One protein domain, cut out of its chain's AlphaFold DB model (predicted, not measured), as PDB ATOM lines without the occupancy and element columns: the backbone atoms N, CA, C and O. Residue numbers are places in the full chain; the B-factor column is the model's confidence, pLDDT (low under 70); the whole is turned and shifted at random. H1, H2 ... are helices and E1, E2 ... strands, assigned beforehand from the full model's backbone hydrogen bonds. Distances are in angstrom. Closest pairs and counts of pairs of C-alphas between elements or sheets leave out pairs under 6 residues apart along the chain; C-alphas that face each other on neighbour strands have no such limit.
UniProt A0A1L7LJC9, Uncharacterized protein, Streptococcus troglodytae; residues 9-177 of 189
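What this domain is: This is residues 9 to 177 of the 189 residues of an uncharacterized protein of Streptococcus troglodytae (UniProt A0A1L7LJC9). Two lobes follow each other along the longest axis, with the small parallel pair E7 and E8 between them: one lobe holds the hairpins E1-E2 and E3-E4, with H1 running outward from them, and the other holds the hairpin E5-E6 with H2 and H3. Much of the rest is loop, and residues 121 to 126 and 128 to 133 stick out from the side. The printed part has 169 residues, with three named helices and eight named strands in the order E1 E2 H1 E3 E4 H2 H3 E5 E6 E7 E8; the class is mixed, helices and strands, with under half of the residues in named elements. There are four sheets of two strands, three antiparallel and E7-E8 parallel. The whole is compact, with a radius of gyration of the C-alphas of 17.3 A and spans of 53 by 40 by 29 A.

How they stand to each other: E1, residues 11 to 14, and E2, residues 19 to 22, form an antiparallel hairpin, with N 12 and O 21 2.8 A apart. Residues 13 to 14 of E1 also pair, antiparallel, with residues 44 to 45. H1, residues 23 to 32, follows E2 by a tight link. E3, residues 54 to 57, and E4, residues 66 to 69, form another antiparallel hairpin, with N 55 and O 68 2.8 A apart. The closest C-alphas of H1 and E4 are those of Val 23 and Phe 66, 6.2 A apart. H2, residues 88 to 96, and H3, residues 100 to 115, are close but not clearly touching, at a steep tilt of 58 degrees, opposite ways; the closest C-alphas, of Phe 95 and Val 103, are 7.3 A apart. E5, residues 141 to 146, and E6, residues 149 to 154, form an antiparallel hairpin, with N 142 and O 153 2.8 A apart. The closest C-alphas of H2 and E5 are those of Thr 90 and Asn 144, 6.4 A apart. E6 runs on into E7, residues 157 to 159, across a break of 2 residues, at 9 degrees. E7 is parallel to E8, residues 174 to 176, with N 158 and O 174 3.0 A apart. The closest C-alphas of H3 and E8 are those of Leu 114 and Tyr 176, 7.5 A apart. O i to N i+4 pairs are within hydrogen-bond range throughout H2 and H3, and in 5 of 6 pairs of H1.

Where its parts are: E1 begins at C-alpha 11 (100.181, 111.680, 149.135). H1 measures 14.6 A, H2 12.3 A, H3 22.2 A, E5 15.5 A and E6 16.1 A. E8 ends at C-alpha 176 (95.303, 103.075, 155.266).

The domain as a whole: The C-alphas farthest apart, of His 33 and Lys 147, are 54.0 A apart. The printed part has no cut. The links H1 to E3, E4 to H2, H3 to E5 and E7 to E8 are long. The mean pLDDT of the printed part is 82.5, and residues 117 to 136 and 145 to 149 are under 70.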
ATOM      1  N   PHE A   9      98.500 109.385 142.717       90.62
ATOM      2  CA  PHE A   9      99.015 109.503 144.074       90.62
ATOM      3  C   PHE A   9      98.121 110.456 144.871       90.62
ATOM      4  O   PHE A   9      97.646 111.464 144.344       90.62
ATOM      5  N   GLU A  10      97.852 110.084 146.120       88.19
ATOM      6  CA  GLU A  10      97.054 110.873 147.070       88.19
ATOM      7  C   GLU A  10      97.947 111.623 148.060       88.19
ATOM      8  O   GLU A  10      97.587 112.707 148.501       88.19
ATOM      9  N   ASP A  11      99.132 111.074 148.328       91.25
ATOM     10  CA  ASP A  11     100.181 111.680 149.135       91.25
ATOM     11  C   ASP A  11     101.442 111.889 148.279       91.25
ATOM     12  O   ASP A  11     101.648 111.210 147.264       91.25
ATOM     13  N   PHE A  12     102.302 112.811 148.700       93.81
ATOM     14  CA  PHE A  12     103.596 113.090 148.090       93.81
ATOM     15  C   PHE A  12     104.635 113.470 149.134       93.81
ATOM     16  O   PHE A  12     104.316 114.027 150.180       93.81
ATOM     17  N   PHE A  13     105.893 113.204 148.808       94.69
ATOM     18  CA  PHE A  13     107.024 113.753 149.534       94.69
ATOM     19  C   PHE A  13     107.278 115.183 149.068       94.69
ATOM     20  O   PHE A  13     107.513 115.416 147.880       94.69
ATOM     21  N   TYR A  14     107.201 116.130 149.997       95.94
ATOM     22  CA  TYR A  14     107.468 117.539 149.761       95.94
ATOM     23  C   TYR A  14     108.908 117.863 150.147       95.94
ATOM     24  O   TYR A  14     109.256 117.936 151.326       95.94
ATOM     25  N   SER A  15     109.760 118.070 149.145       94.62
ATOM     26  CA  SER A  15     111.209 118.154 149.366       94.62
ATOM     27  C   SER A  15     111.676 119.442 150.053       94.62
ATOM     28  O   SER A  15     112.808 119.501 150.513       94.62
ATOM     29  N   LYS A  16     110.831 120.478 150.153       93.06
ATOM     30  CA  LYS A  16     111.183 121.745 150.826       93.06
ATOM     31  C   LYS A  16     111.336 121.611 152.341       93.06
ATOM     32  O   LYS A  16     112.123 122.337 152.931       93.06
ATOM     33  N   ASN A  17     110.571 120.725 152.972       91.25
ATOM     34  CA  ASN A  17     110.630 120.499 154.420       91.25
ATOM     35  C   ASN A  17     110.699 119.007 154.786       91.25
ATOM     36  O   ASN A  17     110.525 118.658 155.949       91.25
ATOM     37  N   ASN A  18     110.926 118.136 153.798       90.06
ATOM     38  CA  ASN A  18     111.046 116.688 153.952       90.06
ATOM     39  C   ASN A  18     109.841 116.018 154.636       90.06
ATOM     40  O   ASN A  18     109.999 115.051 155.379       90.06
ATOM     41  N   THR A  19     108.627 116.510 154.372       90.62
ATOM     42  CA  THR A  19     107.388 115.946 154.934       90.62
ATOM     43  C   THR A  19     106.539 115.245 153.883       90.62
ATOM     44  O   THR A  19     106.603 115.557 152.693       90.62
ATOM     45  N   ILE A  20     105.703 114.305 154.329       90.44
ATOM     46  CA  ILE A  20     104.618 113.776 153.505       90.44
ATOM     47  C   ILE A  20     103.417 114.708 153.623       90.44
ATOM     48  O   ILE A  20     102.907 114.943 154.719       90.44
ATOM     49  N   LYS A  21     102.962 115.200 152.476       92.25
ATOM     50  CA  LYS A  21     101.764 116.024 152.321       92.25
ATOM     51  C   LYS A  21     100.749 115.310 151.446       92.25
ATOM     52  O   LYS A  21     101.091 114.367 150.730       92.25
ATOM     53  N   ASN A  22      99.502 115.759 151.493       91.44
ATOM     54  CA  ASN A  22      98.429 115.191 150.679       91.44
ATOM     55  C   ASN A  22      98.018 116.118 149.523       91.44
ATOM     56  O   ASN A  22      98.233 117.327 149.551       91.44
ATOM     57  N   VAL A  23      97.411 115.542 148.488       92.62
ATOM     58  CA  VAL A  23      96.950 116.280 147.303       92.62
ATOM     59  C   VAL A  23      95.860 117.318 147.614       92.62
ATOM     60  O   VAL A  23      95.718 118.286 146.868       92.62
ATOM     61  N   GLU A  24      95.110 117.137 148.704       91.38
ATOM     62  CA  GLU A  24      94.079 118.086 149.144       91.38
ATOM     63  C   GLU A  24      94.726 119.405 149.590       91.38
ATOM     64  O   GLU A  24      94.262 120.455 149.166       91.38
ATOM     65  N   GLU A  25      95.877 119.382 150.275       93.50
ATOM     66  CA  GLU A  25      96.637 120.596 150.632       93.50
ATOM     67  C   GLU A  25      97.030 121.435 149.404       93.50
ATOM     68  O   GLU A  25      97.045 122.667 149.459       93.50
ATOM     69  N   VAL A  26      97.356 120.777 148.285       95.44
ATOM     70  CA  VAL A  26      97.701 121.453 147.022       95.44
ATOM     71  C   VAL A  26      96.443 121.997 146.350       95.44
ATOM     72  O   VAL A  26      96.443 123.126 145.862       95.44
ATOM     73  N   SER A  27      95.359 121.215 146.355       94.31
ATOM     74  CA  SER A  27      94.068 121.632 145.801       94.31
ATOM     75  C   SER A  27      93.493 122.839 146.542       94.31
ATOM     76  O   SER A  27      93.085 123.799 145.896       94.31
ATOM     77  N   ASP A  28      93.508 122.821 147.873       94.38
ATOM     78  CA  ASP A  28      92.998 123.901 148.721       94.38
ATOM     79  C   ASP A  28      93.807 125.189 148.544       94.38
ATOM     80  O   ASP A  28      93.263 126.293 148.621       94.38
ATOM     81  N   TYR A  29      95.117 125.063 148.311       96.25
ATOM     82  CA  TYR A  29      95.962 126.203 147.979       96.25
ATOM     83  C   TYR A  29      95.594 126.781 146.607       96.25
ATOM     84  O   TYR A  29      95.364 127.986 146.506       96.25
ATOM     85  N   ALA A  30      95.482 125.932 145.581       95.19
ATOM     86  CA  ALA A  30      95.125 126.343 144.225       95.19
ATOM     87  C   ALA A  30      93.763 127.045 144.160       95.19
ATOM     88  O   ALA A  30      93.645 128.086 143.510       95.19
ATOM     89  N   ASP A  31      92.765 126.531 144.885       94.06
ATOM     90  CA  ASP A  31      91.430 127.133 144.978       94.06
ATOM     91  C   ASP A  31      91.476 128.573 145.532       94.06
ATOM     92  O   ASP A  31      90.652 129.405 145.160       94.06
ATOM     93  N   LYS A  32      92.456 128.888 146.389       95.69
ATOM     94  CA  LYS A  32      92.635 130.214 147.010       95.69
ATOM     95  C   LYS A  32      93.555 131.155 146.224       95.69
ATOM     96  O   LYS A  32      93.589 132.342 146.529       95.69
ATOM     97  N   HIS A  33      94.305 130.647 145.244       95.44
ATOM     98  CA  HIS A  33      95.370 131.389 144.554       95.44
ATOM     99  C   HIS A  33      95.241 131.306 143.029       95.44
ATOM    100  O   HIS A  33      96.224 131.072 142.331       95.44
ATOM    101  N   ASN A  34      94.029 131.480 142.491       93.12
ATOM    102  CA  ASN A  34      93.770 131.511 141.043       93.12
ATOM    103  C   ASN A  34      94.344 130.295 140.291       93.12
ATOM    104  O   ASN A  34      94.927 130.433 139.217       93.12
ATOM    105  N   ASN A  35      94.188 129.097 140.861       91.50
ATOM    106  CA  ASN A  35      94.752 127.841 140.357       91.50
ATOM    107  C   ASN A  35      96.291 127.763 140.343       91.50
ATOM    108  O   ASN A  35      96.842 126.840 139.747       91.50
ATOM    109  N   SER A  36      97.003 128.670 141.011       94.94
ATOM    110  CA  SER A  36      98.451 128.553 141.200       94.94
ATOM    111  C   SER A  36      98.793 127.452 142.204       94.94
ATOM    112  O   SER A  36      98.134 127.296 143.230       94.94
ATOM    113  N   ILE A  37      99.868 126.715 141.929       95.69
ATOM    114  CA  ILE A  37     100.467 125.736 142.849       95.69
ATOM    115  C   ILE A  37     101.943 126.034 143.127       95.69
ATOM    116  O   ILE A  37     102.671 125.148 143.566       95.69
ATOM    117  N   GLU A  38     102.389 127.265 142.871       95.31
ATOM    118  CA  GLU A  38     103.795 127.688 142.931       95.31
ATOM    119  C   GLU A  38     104.574 127.181 144.165       95.31
ATOM    120  O   GLU A  38     105.693 126.692 143.988       95.31
ATOM    121  N   PRO A  39     104.029 127.174 145.405       95.38
ATOM    122  CA  PRO A  39     104.777 126.660 146.553       95.38
ATOM    123  C   PRO A  39     105.183 125.191 146.409       95.38
ATOM    124  O   PRO A  39     106.245 124.801 146.903       95.38
ATOM    125  N   TYR A  40     104.348 124.401 145.731       96.12
ATOM    126  CA  TYR A  40     104.478 122.959 145.545       96.12
ATOM    127  C   TYR A  40     105.140 122.580 144.222       96.12
ATOM    128  O   TYR A  40     105.654 121.466 144.102       96.12
ATOM    129  N   ASP A  41     105.121 123.472 143.233       91.88
ATOM    130  CA  ASP A  41     105.611 123.168 141.897       91.88
ATOM    131  C   ASP A  41     107.085 122.741 141.924       91.88
ATOM    132  O   ASP A  41     107.909 123.338 142.606       91.88
ATOM    133  N   ASN A  42     107.415 121.662 141.215       93.31
ATOM    134  CA  ASN A  42     108.728 120.996 141.228       93.31
ATOM    135  C   ASN A  42     109.217 120.410 142.573       93.31
ATOM    136  O   ASN A  42     110.275 119.777 142.592       93.31
ATOM    137  N   TYR A  43     108.456 120.535 143.664       96.75
ATOM    138  CA  TYR A  43     108.820 120.022 144.996       96.75
ATOM    139  C   TYR A  43     108.024 118.776 145.418       96.75
ATOM    140  O   TYR A  43     108.152 118.322 146.553       96.75
ATOM    141  N   MET A  44     107.197 118.220 144.526       97.19
ATOM    142  CA  MET A  44     106.380 117.031 144.783       97.19
ATOM    143  C   MET A  44     107.037 115.770 144.224       97.19
ATOM    144  O   MET A  44     107.247 115.643 143.017       97.19
ATOM    145  N   PHE A  45     107.302 114.799 145.092       96.25
ATOM    146  CA  PHE A  45     107.934 113.533 144.735       96.25
ATOM    147  C   PHE A  45     107.114 112.339 145.217       96.25
ATOM    148  O   PHE A  45     106.224 112.452 146.059       96.25
ATOM    149  N   CYS A  46     107.417 111.162 144.671       94.06
ATOM    150  CA  CYS A  46     106.797 109.909 145.076       94.06
ATOM    151  C   CYS A  46     106.891 109.738 146.602       94.06
ATOM    152  O   CYS A  46     108.009 109.729 147.116       94.06
ATOM    153  N   PRO A  47     105.771 109.513 147.313       91.75
ATOM    154  CA  PRO A  47     105.741 109.434 148.779       91.75
ATOM    155  C   PRO A  47     106.449 108.197 149.346       91.75
ATOM    156  O   PRO A  47     106.520 108.028 150.551       91.75
ATOM    157  N   GLU A  48     106.899 107.281 148.487       90.62
ATOM    158  CA  GLU A  48     107.547 106.042 148.914       90.62
ATOM    159  C   GLU A  48     109.052 106.041 148.653       90.62
ATOM    160  O   GLU A  48     109.820 105.609 149.500       90.62
ATOM    161  N   CYS A  49     109.478 106.486 147.467       91.12
ATOM    162  CA  CYS A  49     110.895 106.461 147.099       91.12
ATOM    163  C   CYS A  49     111.555 107.835 147.083       91.12
ATOM    164  O   CYS A  49     112.765 107.886 146.926       91.12
ATOM    165  N   HIS A  50     110.786 108.925 147.159       92.69
ATOM    166  CA  HIS A  50     111.258 110.316 147.112       92.69
ATOM    167  C   HIS A  50     112.054 110.705 145.842       92.69
ATOM    168  O   HIS A  50     112.526 111.829 145.739       92.69
ATOM    169  N   VAL A  51     112.173 109.809 144.850       91.62
ATOM    170  CA  VAL A  51     112.951 110.027 143.612       91.62
ATOM    171  C   VAL A  51     112.082 110.519 142.451       91.62
ATOM    172  O   VAL A  51     112.400 111.521 141.817       91.62
ATOM    173  N   ALA A  52     110.986 109.820 142.137       94.00
ATOM    174  CA  ALA A  52     110.171 110.167 140.970       94.00
ATOM    175  C   ALA A  52     109.396 111.467 141.218       94.00
ATOM    176  O   ALA A  52     108.701 111.568 142.231       94.00
ATOM    177  N   LYS A  53     109.462 112.424 140.287       96.75
ATOM    178  CA  LYS A  53     108.729 113.690 140.400       96.75
ATOM    179  C   LYS A  53     107.260 113.493 140.046       96.75
ATOM    180  O   LYS A  53     106.912 112.724 139.144       96.75
ATOM    181  N   LEU A  54     106.396 114.216 140.743       96.50
ATOM    182  CA  LEU A  54     104.957 114.203 140.539       96.50
ATOM    183  C   LEU A  54     104.481 115.570 140.039       96.50
ATOM    184  O   LEU A  54     104.962 116.607 140.479       96.50
ATOM    185  N   SER A  55     103.503 115.556 139.138       95.50
ATOM    186  CA  SER A  55     102.779 116.744 138.686       95.50
ATOM    187  C   SER A  55     101.359 116.728 139.237       95.50
ATOM    188  O   SER A  55     100.704 115.676 139.211       95.50
ATOM    189  N   PHE A  56     100.867 117.889 139.650       95.88
ATOM    190  CA  PHE A  56      99.473 118.087 140.027       95.88
ATOM    191  C   PHE A  56      98.566 118.153 138.801       95.88
ATOM    192  O   PHE A  56      98.906 118.739 137.776       95.88
ATOM    193  N   VAL A  57      97.406 117.518 138.913       93.31
ATOM    194  CA  VAL A  57      96.319 117.614 137.944       93.31
ATOM    195  C   VAL A  57      95.128 118.212 138.671       93.31
ATOM    196  O   VAL A  57      94.635 117.622 139.635       93.31
ATOM    197  N   HIS A  58      94.676 119.373 138.200       92.44
ATOM    198  CA  HIS A  58      93.533 120.079 138.769       92.44
ATOM    199  C   HIS A  58      92.258 119.238 138.689       92.44
ATOM    200  O   HIS A  58      92.066 118.432 137.771       92.44
ATOM    201  N   LYS A  59      91.364 119.460 139.655       89.75
ATOM    202  CA  LYS A  59      90.005 118.925 139.593       89.75
ATOM    203  C   LYS A  59      89.265 119.501 138.383       89.75
ATOM    204  O   LYS A  59      89.465 120.647 137.993       89.75
ATOM    205  N   THR A  60      88.384 118.703 137.808       86.06
ATOM    206  CA  THR A  60      87.404 119.104 136.796       86.06
ATOM    207  C   THR A  60      86.006 118.782 137.314       86.06
ATOM    208  O   THR A  60      85.857 118.125 138.344       86.06
ATOM    209  N   LEU A  61      84.963 119.161 136.572       81.81
ATOM    210  CA  LEU A  61      83.573 118.838 136.924       81.81
ATOM    211  C   LEU A  61      83.322 117.336 137.155       81.81
ATOM    212  O   LEU A  61      82.394 116.968 137.864       81.81
ATOM    213  N   GLN A  62      84.134 116.461 136.550       79.69
ATOM    214  CA  GLN A  62      83.948 115.007 136.601       79.69
ATOM    215  C   GLN A  62      85.051 114.264 137.363       79.69
ATOM    216  O   GLN A  62      84.923 113.061 137.602       79.69
ATOM    217  N   LYS A  63      86.171 114.923 137.679       81.12
ATOM    218  CA  LYS A  63      87.356 114.271 138.250       81.12
ATOM    219  C   LYS A  63      87.932 115.120 139.367       81.12
ATOM    220  O   LYS A  63      88.163 116.306 139.184       81.12
ATOM    221  N   ARG A  64      88.231 114.498 140.505       85.25
ATOM    222  CA  ARG A  64      88.973 115.157 141.585       85.25
ATOM    223  C   ARG A  64      90.401 115.495 141.161       85.25
ATOM    224  O   ARG A  64      90.920 114.908 140.210       85.25
ATOM    225  N   ALA A  65      91.035 116.383 141.917       90.19
ATOM    226  CA  ALA A  65      92.457 116.628 141.787       90.19
ATOM    227  C   ALA A  65      93.250 115.374 142.181       90.19
ATOM    228  O   ALA A  65      92.863 114.624 143.084       90.19
ATOM    229  N   PHE A  66      94.348 115.120 141.479       90.81
ATOM    230  CA  PHE A  66      95.237 114.001 141.767       90.81
ATOM    231  C   PHE A  66      96.664 114.326 141.342       90.81
ATOM    232  O   PHE A  66      96.907 115.203 140.514       90.81
ATOM    233  N   LEU A  67      97.616 113.569 141.875       93.62
ATOM    234  CA  LEU A  67      99.002 113.622 141.436       93.62
ATOM    235  C   LEU A  67      99.286 112.475 140.474       93.62
ATOM    236  O   LEU A  67      98.784 111.363 140.652       93.62
ATOM    237  N   ARG A  68     100.125 112.723 139.472       93.62
ATOM    238  CA  ARG A  68     100.640 111.695 138.557       93.62
ATOM    239  C   ARG A  68     102.151 111.816 138.418       93.62
ATOM    240  O   ARG A  68     102.692 112.907 138.565       93.62
ATOM    241  N   LYS A  69     102.819 110.710 138.093       94.94
ATOM    242  CA  LYS A  69     104.259 110.698 137.798       94.94
ATOM    243  C   LYS A  69     104.546 111.544 136.557       94.94
ATOM    244  O   LYS A  69     103.845 111.404 135.553       94.94
ATOM    245  N   ILE A  70     105.601 112.351 136.596       93.88
ATOM    246  CA  ILE A  70     106.154 112.960 135.386       93.88
ATOM    247  C   ILE A  70     106.805 111.844 134.547       93.88
ATOM    248  O   ILE A  70     107.657 111.124 135.079       93.88
ATOM    249  N   PRO A  71     106.425 111.657 133.264       89.69
ATOM    250  CA  PRO A  71     106.849 110.501 132.468       89.69
ATOM    251  C   PRO A  71     108.364 110.294 132.384       89.69
ATOM    252  O   PRO A  71     108.804 109.151 132.458       89.69
ATOM    253  N   SER A  72     109.139 111.381 132.308       89.94
ATOM    254  CA  SER A  72     110.607 111.375 132.214       89.94
ATOM    255  C   SER A  72     111.332 111.029 133.518       89.94
ATOM    256  O   SER A  72     112.555 110.935 133.526       89.94
ATOM    257  N   THR A  73     110.610 110.858 134.628       91.38
ATOM    258  CA  THR A  73     111.207 110.505 135.922       91.38
ATOM    259  C   THR A  73     110.869 109.077 136.298       91.38
ATOM    260  O   THR A  73     109.722 108.648 136.165       91.38
ATOM    261  N   ASP A  74     111.853 108.338 136.797       90.50
ATOM    262  CA  ASP A  74     111.675 106.952 137.210       90.50
ATOM    263  C   ASP A  74     111.635 106.790 138.721       90.50
ATOM    264  O   ASP A  74     112.170 107.583 139.495       90.50
ATOM    265  N   HIS A  75     110.963 105.724 139.147       91.88
ATOM    266  CA  HIS A  75     110.953 105.320 140.541       91.88
ATOM    267  C   HIS A  75     112.268 104.636 140.925       91.88
ATOM    268  O   HIS A  75     112.864 103.907 140.124       91.88
ATOM    269  N   GLY A  76     112.666 104.804 142.189       87.62
ATOM    270  CA  GLY A  76     113.784 104.070 142.778       87.62
ATOM    271  C   GLY A  76     113.582 102.550 142.721       87.62
ATOM    272  O   GLY A  76     112.452 102.059 142.654       87.62
ATOM    273  N   ARG A  77     114.687 101.794 142.768       84.06
ATOM    274  CA  ARG A  77     114.705 100.334 142.535       84.06
ATOM    275  C   ARG A  77     113.728  99.551 143.417       84.06
ATOM    276  O   ARG A  77     113.069  98.650 142.918       84.06
ATOM    277  N   LYS A  78     113.609  99.919 144.697       84.81
ATOM    278  CA  LYS A  78     112.755  99.238 145.687       84.81
ATOM    279  C   LYS A  78     111.327  99.792 145.755       84.81
ATOM    280  O   LYS A  78     110.606  99.474 146.689       84.81
ATOM    281  N   CYS A  79     110.902 100.642 144.818       90.06
ATOM    282  CA  CYS A  79     109.590 101.280 144.882       90.06
ATOM    283  C   CYS A  79     108.484 100.414 144.264       90.06
ATOM    284  O   CYS A  79     108.549 100.055 143.089       90.06
ATOM    285  N   SER A  80     107.406 100.185 145.009       91.62
ATOM    286  CA  SER A  80     106.200  99.486 144.563       91.62
ATOM    287  C   SER A  80     105.575 100.139 143.329       91.62
ATOM    288  O   SER A  80     105.083  99.462 142.423       91.62
ATOM    289  N   TYR A  81     105.672 101.469 143.217       90.88
ATOM    290  CA  TYR A  81     105.113 102.197 142.087       90.88
ATOM    291  C   TYR A  81     105.771 101.868 140.742       90.88
ATOM    292  O   TYR A  81     105.120 102.086 139.720       90.88
ATOM    293  N   ARG A  82     106.967 101.260 140.734       90.69
ATOM    294  CA  ARG A  82     107.663 100.780 139.528       90.69
ATOM    295  C   ARG A  82     106.932  99.638 138.808       90.69
ATOM    296  O   ARG A  82     107.082  99.504 137.599       90.69
ATOM    297  N   TYR A  83     106.148  98.833 139.525       89.75
ATOM    298  CA  TYR A  83     105.519  97.615 138.995       89.75
ATOM    299  C   TYR A  83     104.040  97.824 138.679       89.75
ATOM    300  O   TYR A  83     103.366  98.540 139.408       89.75
ATOM    301  N   ASP A  84     103.469  97.161 137.675       90.50
ATOM    302  CA  ASP A  84     102.018  97.241 137.440       90.50
ATOM    303  C   ASP A  84     101.200  96.771 138.644       90.50
ATOM    304  O   ASP A  84     101.654  95.952 139.445       90.50
ATOM    305  N   TYR A  85      99.949  97.225 138.737       90.56
ATOM    306  CA  TYR A  85      99.048  96.721 139.763       90.56
ATOM    307  C   TYR A  85      98.719  95.239 139.574       90.56
ATOM    308  O   TYR A  85      98.441  94.777 138.465       90.56
ATOM    309  N   ALA A  86      98.681  94.513 140.688       89.81
ATOM    310  CA  ALA A  86      98.143  93.167 140.745       89.81
ATOM    311  C   ALA A  86      96.642  93.165 140.420       89.81
ATOM    312  O   ALA A  86      95.901  94.095 140.768       89.81
ATOM    313  N   SER A  87      96.182  92.102 139.755       88.12
ATOM    314  CA  SER A  87      94.750  91.864 139.573       88.12
ATOM    315  C   SER A  87      94.132  91.348 140.872       88.12
ATOM    316  O   SER A  87      94.816  90.721 141.680       88.12
ATOM    317  N   LYS A  88      92.818  91.540 141.053       89.31
ATOM    318  CA  LYS A  88      92.079  90.997 142.208       89.31
ATOM    319  C   LYS A  88      92.344  89.500 142.406       89.31
ATOM    320  O   LYS A  88      92.591  89.077 143.529       89.31
ATOM    321  N   LYS A  89      92.325  88.728 141.313       89.62
ATOM    322  CA  LYS A  89      92.603  87.285 141.316       89.62
ATOM    323  C   LYS A  89      94.005  86.987 141.861       89.62
ATOM    324  O   LYS A  89      94.115  86.253 142.832       89.62
ATOM    325  N   THR A  90      95.029  87.641 141.308       89.50
ATOM    326  CA  THR A  90      96.432  87.458 141.730       89.50
ATOM    327  C   THR A  90      96.616  87.784 143.210       89.50
ATOM    328  O   THR A  90      97.298  87.063 143.929       89.50
ATOM    329  N   THR A  91      96.001  88.870 143.686       90.44
ATOM    330  CA  THR A  91      96.129  89.259 145.091       90.44
ATOM    331  C   THR A  91      95.480  88.239 146.021       90.44
ATOM    332  O   THR A  91      96.073  87.901 147.038       90.44
ATOM    333  N   ILE A  92      94.293  87.727 145.675       90.69
ATOM    334  CA  ILE A  92      93.633  86.678 146.464       90.69
ATOM    335  C   ILE A  92      94.512  85.425 146.500       90.69
ATOM    336  O   ILE A  92      94.827  84.965 147.590       90.69
ATOM    337  N   GLU A  93      94.961  84.936 145.341       91.00
ATOM    338  CA  GLU A  93      95.820  83.748 145.236       91.00
ATOM    339  C   GLU A  93      97.079  83.876 146.103       91.00
ATOM    340  O   GLU A  93      97.371  82.981 146.896       91.00
ATOM    341  N   TYR A  94      97.764  85.022 146.036       90.75
ATOM    342  CA  TYR A  94      98.947  85.292 146.854       90.75
ATOM    343  C   TYR A  94      98.651  85.193 148.356       90.75
ATOM    344  O   TYR A  94      99.330  84.463 149.071       90.75
ATOM    345  N   PHE A  95      97.629  85.899 148.851       89.69
ATOM    346  CA  PHE A  95      97.330  85.907 150.287       89.69
ATOM    347  C   PHE A  95      96.768  84.572 150.789       89.69
ATOM    348  O   PHE A  95      97.011  84.228 151.939       89.69
ATOM    349  N   THR A  96      96.073  83.797 149.947       91.62
ATOM    350  CA  THR A  96      95.577  82.460 150.324       91.62
ATOM    351  C   THR A  96      96.681  81.422 150.512       91.62
ATOM    352  O   THR A  96      96.456  80.414 151.172       91.62
ATOM    353  N   GLN A  97      97.867  81.659 149.947       90.69
ATOM    354  CA  GLN A  97      99.026  80.776 150.093       90.69
ATOM    355  C   GLN A  97      99.865  81.099 151.337       90.69
ATOM    356  O   GLN A  97     100.740  80.316 151.705       90.69
ATOM    357  N   LEU A  98      99.623  82.246 151.981       90.56
ATOM    358  CA  LEU A  98     100.379  82.667 153.154       90.56
ATOM    359  C   LEU A  98      99.861  81.999 154.427       90.56
ATOM    360  O   LEU A  98      98.661  81.910 154.673       90.56
ATOM    361  N   GLN A  99     100.797  81.615 155.288       94.12
ATOM    362  CA  GLN A  99     100.510  81.239 156.666       94.12
ATOM    363  C   GLN A  99     100.176  82.478 157.507       94.12
ATOM    364  O   GLN A  99     100.623  83.588 157.212       94.12
ATOM    365  N   ASN A 100      99.451  82.288 158.614       94.00
ATOM    366  CA  ASN A 100      99.012  83.388 159.483       94.00
ATOM    367  C   ASN A 100     100.160  84.306 159.944       94.00
ATOM    368  O   ASN A 100      99.998  85.526 159.964       94.00
ATOM    369  N   TYR A 101     101.327  83.743 160.277       92.81
ATOM    370  CA  TYR A 101     102.489  84.543 160.677       92.81
ATOM    371  C   TYR A 101     103.039  85.383 159.510       92.81
ATOM    372  O   TYR A 101     103.352  86.550 159.702       92.81
ATOM    373  N   GLN A 102     103.050  84.849 158.283       91.44
ATOM    374  CA  GLN A 102     103.496  85.581 157.090       91.44
ATOM    375  C   GLN A 102     102.539  86.723 156.744       91.44
ATOM    376  O   GLN A 102     102.973  87.798 156.333       91.44
ATOM    377  N   VAL A 103     101.231  86.509 156.925       91.25
ATOM    378  CA  VAL A 103     100.231  87.575 156.786       91.25
ATOM    379  C   VAL A 103     100.506  88.686 157.798       91.25
ATOM    380  O   VAL A 103     100.544  89.855 157.411       91.25
ATOM    381  N   LYS A 104     100.745  88.331 159.067       91.56
ATOM    382  CA  LYS A 104     101.077  89.293 160.124       91.56
ATOM    383  C   LYS A 104     102.348  90.079 159.798       91.56
ATOM    384  O   LYS A 104     102.288  91.303 159.749       91.56
ATOM    385  N   ASP A 105     103.444  89.400 159.472       90.56
ATOM    386  CA  ASP A 105     104.725  90.038 159.140       90.56
ATOM    387  C   ASP A 105     104.603  90.988 157.941       90.56
ATOM    388  O   ASP A 105     105.192  92.079 157.917       90.56
ATOM    389  N   LYS A 106     103.804  90.603 156.937       90.88
ATOM    390  CA  LYS A 106     103.547  91.445 155.769       90.88
ATOM    391  C   LYS A 106     102.743  92.689 156.146       90.88
ATOM    392  O   LYS A 106     103.109  93.781 155.714       90.88
ATOM    393  N   ILE A 107     101.696  92.550 156.962       90.19
ATOM    394  CA  ILE A 107     100.909  93.684 157.470       90.19
ATOM    395  C   ILE A 107     101.790  94.613 158.309       90.19
ATOM    396  O   ILE A 107     101.799  95.813 158.052       90.19
ATOM    397  N   ASP A 108     102.583  94.086 159.241       88.62
ATOM    398  CA  ASP A 108     103.479  94.884 160.088       88.62
ATOM    399  C   ASP A 108     104.488  95.675 159.242       88.62
ATOM    400  O   ASP A 108     104.780  96.844 159.502       88.62
ATOM    401  N   SER A 109     104.978  95.071 158.161       90.00
ATOM    402  CA  SER A 109     105.872  95.736 157.213       90.00
ATOM    403  C   SER A 109     105.158  96.807 156.379       90.00
ATOM    404  O   SER A 109     105.719  97.884 156.174       90.00
ATOM    405  N   MET A 110     103.907  96.580 155.961       90.31
ATOM    406  CA  MET A 110     103.079  97.623 155.335       90.31
ATOM    407  C   MET A 110     102.814  98.783 156.299       90.31
ATOM    408  O   MET A 110     102.913  99.938 155.895       90.31
ATOM    409  N   MET A 111     102.517  98.498 157.567       86.94
ATOM    410  CA  MET A 111     102.284  99.515 158.594       86.94
ATOM    411  C   MET A 111     103.533 100.372 158.809       86.94
ATOM    412  O   MET A 111     103.446 101.598 158.779       86.94
ATOM    413  N   ARG A 112     104.706  99.740 158.938       86.44
ATOM    414  CA  ARG A 112     105.989 100.453 159.025       86.44
ATOM    415  C   ARG A 112     106.238 101.335 157.807       86.44
ATOM    416  O   ARG A 112     106.685 102.458 157.983       86.44
ATOM    417  N   LEU A 113     105.923 100.868 156.597       86.00
ATOM    418  CA  LEU A 113     106.091 101.666 155.380       86.00
ATOM    419  C   LEU A 113     105.121 102.857 155.316       86.00
ATOM    420  O   LEU A 113     105.524 103.949 154.933       86.00
ATOM    421  N   LEU A 114     103.844 102.651 155.650       85.06
ATOM    422  CA  LEU A 114     102.784 103.649 155.459       85.06
ATOM    423  C   LEU A 114     102.707 104.687 156.587       85.06
ATOM    424  O   LEU A 114     102.155 105.764 156.376       85.06
ATOM    425  N   PHE A 115     103.229 104.365 157.773       80.62
ATOM    426  CA  PHE A 115     103.127 105.210 158.965       80.62
ATOM    427  C   PHE A 115     104.479 105.585 159.586       80.62
ATOM    428  O   PHE A 115     104.479 106.133 160.691       80.62
ATOM    429  N   LYS A 116     105.623 105.319 158.929       70.56
ATOM    430  CA  LYS A 116     106.934 105.759 159.446       70.56
ATOM    431  C   LYS A 116     106.884 107.275 159.654       70.56
ATOM    432  O   LYS A 116     106.596 108.028 158.724       70.56
ATOM    433  N   SER A 117     107.145 107.729 160.879       51.59
ATOM    434  CA  SER A 117     107.399 109.141 161.135       51.59
ATOM    435  C   SER A 117     108.662 109.509 160.370       51.59
ATOM    436  O   SER A 117     109.730 108.965 160.654       51.59
ATOM    437  N   HIS A 118     108.541 110.404 159.396       53.72
ATOM    438  CA  HIS A 118     109.684 111.018 158.734       53.72
ATOM    439  C   HIS A 118     110.344 112.005 159.707       53.72
ATOM    440  O   HIS A 118     110.279 113.214 159.515       53.72
ATOM    441  N   ASN A 119     110.921 111.488 160.793       40.06
ATOM    442  CA  ASN A 119     111.908 112.242 161.540       40.06
ATOM    443  C   ASN A 119     113.148 112.287 160.654       40.06
ATOM    444  O   ASN A 119     113.646 111.258 160.192       40.06
ATOM    445  N   SER A 120     113.541 113.512 160.340       47.75
ATOM    446  CA  SER A 120     114.769 113.871 159.655       47.75
ATOM    447  C   SER A 120     115.976 113.128 160.234       47.75
ATOM    448  O   SER A 120     116.067 112.948 161.442       47.75
ATOM    449  N   GLU A 121     116.896 112.773 159.336       41.19
ATOM    450  CA  GLU A 121     118.279 112.305 159.559       41.19
ATOM    451  C   GLU A 121     118.544 110.804 159.698       41.19
ATOM    452  O   GLU A 121     119.631 110.385 159.302       41.19
ATOM    453  N   ASP A 122     117.574 109.967 160.061       37.72
ATOM    454  CA  ASP A 122     117.803 108.518 160.040       37.72
ATOM    455  C   ASP A 122     117.344 107.877 158.719       37.72
ATOM    456  O   ASP A 122     116.158 107.734 158.417       37.72
ATOM    457  N   GLU A 123     118.343 107.406 157.968       41.56
ATOM    458  CA  GLU A 123     118.260 106.408 156.895       41.56
ATOM    459  C   GLU A 123     118.162 106.907 155.441       41.56
ATOM    460  O   GLU A 123     117.444 106.342 154.614       41.56
ATOM    461  N   LEU A 124     119.051 107.831 155.058       38.09
ATOM    462  CA  LEU A 124     119.700 107.708 153.739       38.09
ATOM    463  C   LEU A 124     120.652 106.477 153.695       38.09
ATOM    464  O   LEU A 124     121.128 106.091 152.631       38.09
ATOM    465  N   SER A 125     120.901 105.827 154.841       36.22
ATOM    466  CA  SER A 125     121.959 104.827 155.057       36.22
ATOM    467  C   SER A 125     121.530 103.381 155.378       36.22
ATOM    468  O   SER A 125     122.358 102.496 155.180       36.22
ATOM    469  N   ASN A 126     120.286 103.047 155.753       33.75
ATOM    470  CA  ASN A 126     119.972 101.682 156.254       33.75
ATOM    471  C   ASN A 126     118.984 100.843 155.421       33.75
ATOM    472  O   ASN A 126     118.478  99.826 155.885       33.75
ATOM    473  N   PHE A 127     118.846 101.120 154.121       39.91
ATOM    474  CA  PHE A 127     118.548 100.029 153.171       39.91
ATOM    475  C   PHE A 127     119.797  99.181 152.838       39.91
ATOM    476  O   PHE A 127     119.789  98.438 151.855       39.91
ATOM    477  N   THR A 128     120.862  99.288 153.644       33.75
ATOM    478  CA  THR A 128     122.078  98.457 153.588       33.75
ATOM    479  C   THR A 128     122.093  97.321 154.623       33.75
ATOM    480  O   THR A 128     123.061  96.565 154.690       33.75
ATOM    481  N   GLY A 129     121.002  97.115 155.371       30.81
ATOM    482  CA  GLY A 129     120.799  95.907 156.172       30.81
ATOM    483  C   GLY A 129     120.599  94.681 155.279       30.81
ATOM    484  O   GLY A 129     119.489  94.422 154.834       30.81
ATOM    485  N   LYS A 130     121.695  93.944 155.043       31.70
ATOM    486  CA  LYS A 130     121.828  92.758 154.178       31.70
ATOM    487  C   LYS A 130     121.562  93.047 152.694       31.70
ATOM    488  O   LYS A 130     120.478  93.431 152.276       31.70
ATOM    489  N   ARG A 131     122.572  92.774 151.862       34.78
ATOM    490  CA  ARG A 131     122.391  92.536 150.425       34.78
ATOM    491  C   ARG A 131     121.516  91.285 150.254       34.78
ATOM    492  O   ARG A 131     122.045  90.210 150.003       34.78
ATOM    493  N   SER A 132     120.199  91.395 150.418       36.88
ATOM    494  CA  SER A 132     119.303  90.553 149.636       36.88
ATOM    495  C   SER A 132     119.437  91.076 148.206       36.88
ATOM    496  O   SER A 132     119.217  92.250 147.905       36.88
ATOM    497  N   THR A 133     119.904  90.224 147.307       40.22
ATOM    498  CA  THR A 133     119.922  90.478 145.861       40.22
ATOM    499  C   THR A 133     118.513  90.508 145.263       40.22
ATOM    500  O   THR A 133     118.357  90.615 144.048       40.22
ATOM    501  N   ASP A 134     117.488  90.441 146.109       46.25
ATOM    502  CA  ASP A 134     116.139  90.123 145.708       46.25
ATOM    503  C   ASP A 134     115.318  91.404 145.631       46.25
ATOM    504  O   ASP A 134     115.182  92.184 146.574       46.25
ATOM    505  N   PHE A 135     114.734  91.618 144.460       48.41
ATOM    506  CA  PHE A 135     113.812  92.706 144.150       48.41
ATOM    507  C   PHE A 135     112.508  92.662 144.993       48.41
ATOM    508  O   PHE A 135     111.593  93.442 144.736       48.41
ATOM    509  N   GLU A 136     112.408  91.761 145.979       54.25
ATOM    510  CA  GLU A 136     111.179  91.302 146.645       54.25
ATOM    511  C   GLU A 136     110.859  92.005 147.987       54.25
ATOM    512  O   GLU A 136     109.787  91.791 148.546       54.25
ATOM    513  N   ASP A 137     111.716  92.903 148.488       72.19
ATOM    514  CA  ASP A 137     111.591  93.440 149.860       72.19
ATOM    515  C   ASP A 137     110.578  94.588 150.055       72.19
ATOM    516  O   ASP A 137     110.471  95.150 151.148       72.19
ATOM    517  N   ASN A 138     109.808  94.984 149.033       88.06
ATOM    518  CA  ASN A 138     108.781  96.008 149.236       88.06
ATOM    519  C   ASN A 138     107.467  95.371 149.734       88.06
ATOM    520  O   ASN A 138     106.843  94.610 148.987       88.06
ATOM    521  N   PRO A 139     106.960  95.726 150.934       90.25
ATOM    522  CA  PRO A 139     105.771  95.090 151.504       90.25
ATOM    523  C   PRO A 139     104.495  95.346 150.690       90.25
ATOM    524  O   PRO A 139     103.550  94.561 150.769       90.25
ATOM    525  N   MET A 140     104.481  96.387 149.853       92.31
ATOM    526  CA  MET A 140     103.402  96.700 148.912       92.31
ATOM    527  C   MET A 140     103.527  95.955 147.578       92.31
ATOM    528  O   MET A 140     102.775  96.252 146.652       92.31
ATOM    529  N   THR A 141     104.450  95.005 147.446       91.94
ATOM    530  CA  THR A 141     104.580  94.151 146.259       91.94
ATOM    531  C   THR A 141     104.214  92.704 146.569       91.94
ATOM    532  O   THR A 141     104.299  92.238 147.710       91.94
ATOM    533  N   ILE A 142     103.740  92.008 145.542       90.75
ATOM    534  CA  ILE A 142     103.454  90.577 145.556       90.75
ATOM    535  C   ILE A 142     104.008  89.938 144.287       90.75
ATOM    536  O   ILE A 142     104.075  90.573 143.232       90.75
ATOM    537  N   THR A 143     104.379  88.670 144.376       86.31
ATOM    538  CA  THR A 143     104.829  87.882 143.232       86.31
ATOM    539  C   THR A 143     103.631  87.232 142.555       86.31
ATOM    540  O   THR A 143     102.863  86.518 143.196       86.31
ATOM    541  N   ASN A 144     103.488  87.446 141.250       73.00
ATOM    542  CA  ASN A 144     102.625  86.620 140.423       73.00
ATOM    543  C   ASN A 144     103.427  85.398 139.962       73.00
ATOM    544  O   ASN A 144     104.410  85.547 139.231       73.00
ATOM    545  N   VAL A 145     103.026  84.211 140.414       59.84
ATOM    546  CA  VAL A 145     103.604  82.943 139.961       59.84
ATOM    547  C   VAL A 145     102.823  82.494 138.726       59.84
ATOM    548  O   VAL A 145     101.921  81.663 138.799       59.84
ATOM    549  N   SER A 146     103.141  83.079 137.571       57.22
ATOM    550  CA  SER A 146     102.813  82.447 136.290       57.22
ATOM    551  C   SER A 146     103.844  81.356 136.006       57.22
ATOM    552  O   SER A 146     105.010  81.545 136.346       57.22
ATOM    553  N   LYS A 147     103.409  80.239 135.406       50.72
ATOM    554  CA  LYS A 147     104.115  78.944 135.343       50.72
ATOM    555  C   LYS A 147     105.607  78.975 134.960       50.72
ATOM    556  O   LYS A 147     106.296  78.058 135.375       50.72
ATOM    557  N   ASP A 148     106.110  80.025 134.306       55.50
ATOM    558  CA  ASP A 148     107.514  80.101 133.871       55.50
ATOM    559  C   ASP A 148     108.272  81.375 134.291       55.50
ATOM    560  O   ASP A 148     109.454  81.494 133.992       55.50
ATOM    561  N   ASN A 149     107.649  82.341 134.988       63.81
ATOM    562  CA  ASN A 149     108.331  83.570 135.427       63.81
ATOM    563  C   ASN A 149     107.680  84.194 136.673       63.81
ATOM    564  O   ASN A 149     106.468  84.435 136.700       63.81
ATOM    565  N   LYS A 150     108.503  84.532 137.678       72.81
ATOM    566  CA  LYS A 150     108.093  85.350 138.829       72.81
ATOM    567  C   LYS A 150     108.042  86.819 138.410       72.81
ATOM    568  O   LYS A 150     109.078  87.454 138.230       72.81
ATOM    569  N   VAL A 151     106.841  87.376 138.278       83.31
ATOM    570  CA  VAL A 151     106.663  88.803 137.965       83.31
ATOM    571  C   VAL A 151     106.157  89.541 139.197       83.31
ATOM    572  O   VAL A 151     105.077  89.240 139.708       83.31
ATOM    573  N   LEU A 152     106.907  90.544 139.656       87.56
ATOM    574  CA  LEU A 152     106.473  91.420 140.743       87.56
ATOM    575  C   LEU A 152     105.342  92.344 140.288       87.56
ATOM    576  O   LEU A 152     105.392  92.963 139.221       87.56
ATOM    577  N   LYS A 153     104.316  92.450 141.128       90.50
ATOM    578  CA  LYS A 153     103.170  93.337 140.949       90.50
ATOM    579  C   LYS A 153     102.946  94.152 142.215       90.50
ATOM    580  O   LYS A 153     103.120  93.675 143.331       90.50
ATOM    581  N   SER A 154     102.533  95.399 142.037       91.88
ATOM    582  CA  SER A 154     102.191  96.302 143.130       91.88
ATOM    583  C   SER A 154     100.787  96.006 143.636       91.88
ATOM    584  O   SER A 154      99.831  95.917 142.864       91.88
ATOM    585  N   LEU A 155     100.622  95.965 144.948       91.94
ATOM    586  CA  LEU A 155      99.320  96.118 145.569       91.94
ATOM    587  C   LEU A 155      98.814  97.538 145.322       91.94
ATOM    588  O   LEU A 155      99.579  98.507 145.304       91.94
ATOM    589  N   ARG A 156      97.506  97.654 145.112       89.44
ATOM    590  CA  ARG A 156      96.839  98.950 145.086       89.44
ATOM    591  C   ARG A 156      96.709  99.440 146.520       89.44
ATOM    592  O   ARG A 156      96.360  98.658 147.401       89.44
ATOM    593  N   ARG A 157      96.938 100.729 146.749       88.94
ATOM    594  CA  ARG A 157      96.699 101.358 148.049       88.94
ATOM    595  C   ARG A 157      95.920 102.643 147.905       88.94
ATOM    596  O   ARG A 157      96.026 103.308 146.875       88.94
ATOM    597  N   LYS A 158      95.149 102.959 148.936       86.19
ATOM    598  CA  LYS A 158      94.310 104.149 148.979       86.19
ATOM    599  C   LYS A 158      94.135 104.623 150.411       86.19
ATOM    600  O   LYS A 158      93.943 103.807 151.313       86.19
ATOM    601  N   ARG A 159      94.213 105.930 150.625       83.56
ATOM    602  CA  ARG A 159      94.020 106.520 151.940       83.56
ATOM    603  C   ARG A 159      92.523 106.620 152.238       83.56
ATOM    604  O   ARG A 159      91.732 107.003 151.383       83.56
ATOM    605  N   PHE A 160      92.119 106.266 153.455       79.69
ATOM    606  CA  PHE A 160      90.704 106.176 153.834       79.69
ATOM    607  C   PHE A 160      90.014 107.542 153.943       79.69
ATOM    608  O   PHE A 160      88.799 107.627 153.814       79.69
ATOM    609  N   SER A 161      90.780 108.614 154.169       72.94
ATOM    610  CA  SER A 161      90.253 109.982 154.232       72.94
ATOM    611  C   SER A 161      89.893 110.566 152.864       72.94
ATOM    612  O   SER A 161      89.401 111.683 152.810       72.94
ATOM    613  N   VAL A 162      90.143 109.834 151.775       72.56
ATOM    614  CA  VAL A 162      90.006 110.333 150.405       72.56
ATOM    615  C   VAL A 162      88.744 109.771 149.745       72.56
ATOM    616  O   VAL A 162      88.301 108.661 150.039       72.56
ATOM    617  N   TRP A 163      88.175 110.527 148.803       72.62
ATOM    618  CA  TRP A 163      86.982 110.142 148.046       72.62
ATOM    619  C   TRP A 163      87.148 108.831 147.260       72.62
ATOM    620  O   TRP A 163      88.181 108.598 146.623       72.62
ATOM    621  N   PHE A 164      86.101 108.003 147.228       78.31
ATOM    622  CA  PHE A 164      86.046 106.745 146.478       78.31
ATOM    623  C   PHE A 164      85.403 106.950 145.103       78.31
ATOM    624  O   PHE A 164      84.258 107.386 144.993       78.31
ATOM    625  N   ASP A 165      86.129 106.608 144.040       75.75
ATOM    626  CA  ASP A 165      85.625 106.694 142.672       75.75
ATOM    627  C   ASP A 165      84.885 105.399 142.303       75.75
ATOM    628  O   ASP A 165      85.199 104.319 142.807       75.75
ATOM    629  N   LYS A 166      83.982 105.447 141.313       76.94
ATOM    630  CA  LYS A 166      83.359 104.229 140.745       76.94
ATOM    631  C   LYS A 166      84.392 103.193 140.280       76.94
ATOM    632  O   LYS A 166      84.123 102.000 140.323       76.94
ATOM    633  N   ALA A 167      85.575 103.643 139.856       74.31
ATOM    634  CA  ALA A 167      86.674 102.773 139.442       74.31
ATOM    635  C   ALA A 167      87.292 101.966 140.601       74.31
ATOM    636  O   ALA A 167      87.992 100.986 140.352       74.31
ATOM    637  N   ASP A 168      87.061 102.365 141.852       77.56
ATOM    638  CA  ASP A 168      87.541 101.631 143.024       77.56
ATOM    639  C   ASP A 168      86.640 100.441 143.364       77.56
ATOM    640  O   ASP A 168      87.087  99.484 143.998       77.56
ATOM    641  N   ILE A 169      85.393 100.462 142.885       77.38
ATOM    642  CA  ILE A 169      84.447  99.359 143.040       77.38
ATOM    643  C   ILE A 169      85.033  98.107 142.372       77.38
ATOM    644  O   ILE A 169      85.599  98.164 141.282       77.38
ATOM    645  N   ASN A 170      84.896  96.960 143.042       77.81
ATOM    646  CA  ASN A 170      85.377  95.641 142.608       77.81
ATOM    647  C   ASN A 170      86.902  95.446 142.550       77.81
ATOM    648  O   ASN A 170      87.348  94.359 142.175       77.81
ATOM    649  N   ASN A 171      87.703  96.426 142.969       80.31
ATOM    650  CA  ASN A 171      89.152  96.283 143.106       80.31
ATOM    651  C   ASN A 171      89.551  96.040 144.570       80.31
ATOM    652  O   ASN A 171      88.905  96.532 145.492       80.31
ATOM    653  N   LEU A 172      90.624  95.273 144.784       86.19
ATOM    654  CA  LEU A 172      91.177  95.039 146.120       86.19
ATOM    655  C   LEU A 172      92.276  96.069 146.405       86.19
ATOM    656  O   LEU A 172      93.198  96.225 145.600       86.19
ATOM    657  N   TYR A 173      92.168  96.750 147.543       88.06
ATOM    658  CA  TYR A 173      93.095  97.791 147.981       88.06
ATOM    659  C   TYR A 173      93.584  97.518 149.400       88.06
ATOM    660  O   TYR A 173      92.838  97.029 150.246       88.06
ATOM    661  N   VAL A 174      94.821  97.928 149.668       89.44
ATOM    662  CA  VAL A 174      95.292  98.218 151.020       89.44
ATOM    663  C   VAL A 174      94.786  99.611 151.387       89.44
ATOM    664  O   VAL A 174      95.260 100.618 150.849       89.44
ATOM    665  N   PHE A 175      93.791  99.666 152.267       87.56
ATOM    666  CA  PHE A 175      93.304 100.924 152.818       87.56
ATOM    667  C   PHE A 175      94.108 101.309 154.054       87.56
ATOM    668  O   PHE A 175      94.355 100.467 154.914       87.56
ATOM    669  N   TYR A 176      94.504 102.576 154.148       86.94
ATOM    670  CA  TYR A 176      95.303 103.075 155.266       86.94
ATOM    671  C   TYR A 176      94.881 104.483 155.682       86.94
ATOM    672  O   TYR A 176      94.284 105.233 154.914       86.94
ATOM    673  N   GLY A 177      95.169 104.844 156.926       83.81
ATOM    674  CA  GLY A 177      94.871 106.155 157.487       83.81
ATOM    675  C   GLY A 177      94.559 106.070 158.976       83.81
ATOM    676  O   GLY A 177      94.342 104.990 159.522       83.81
TER     677      GLY A 177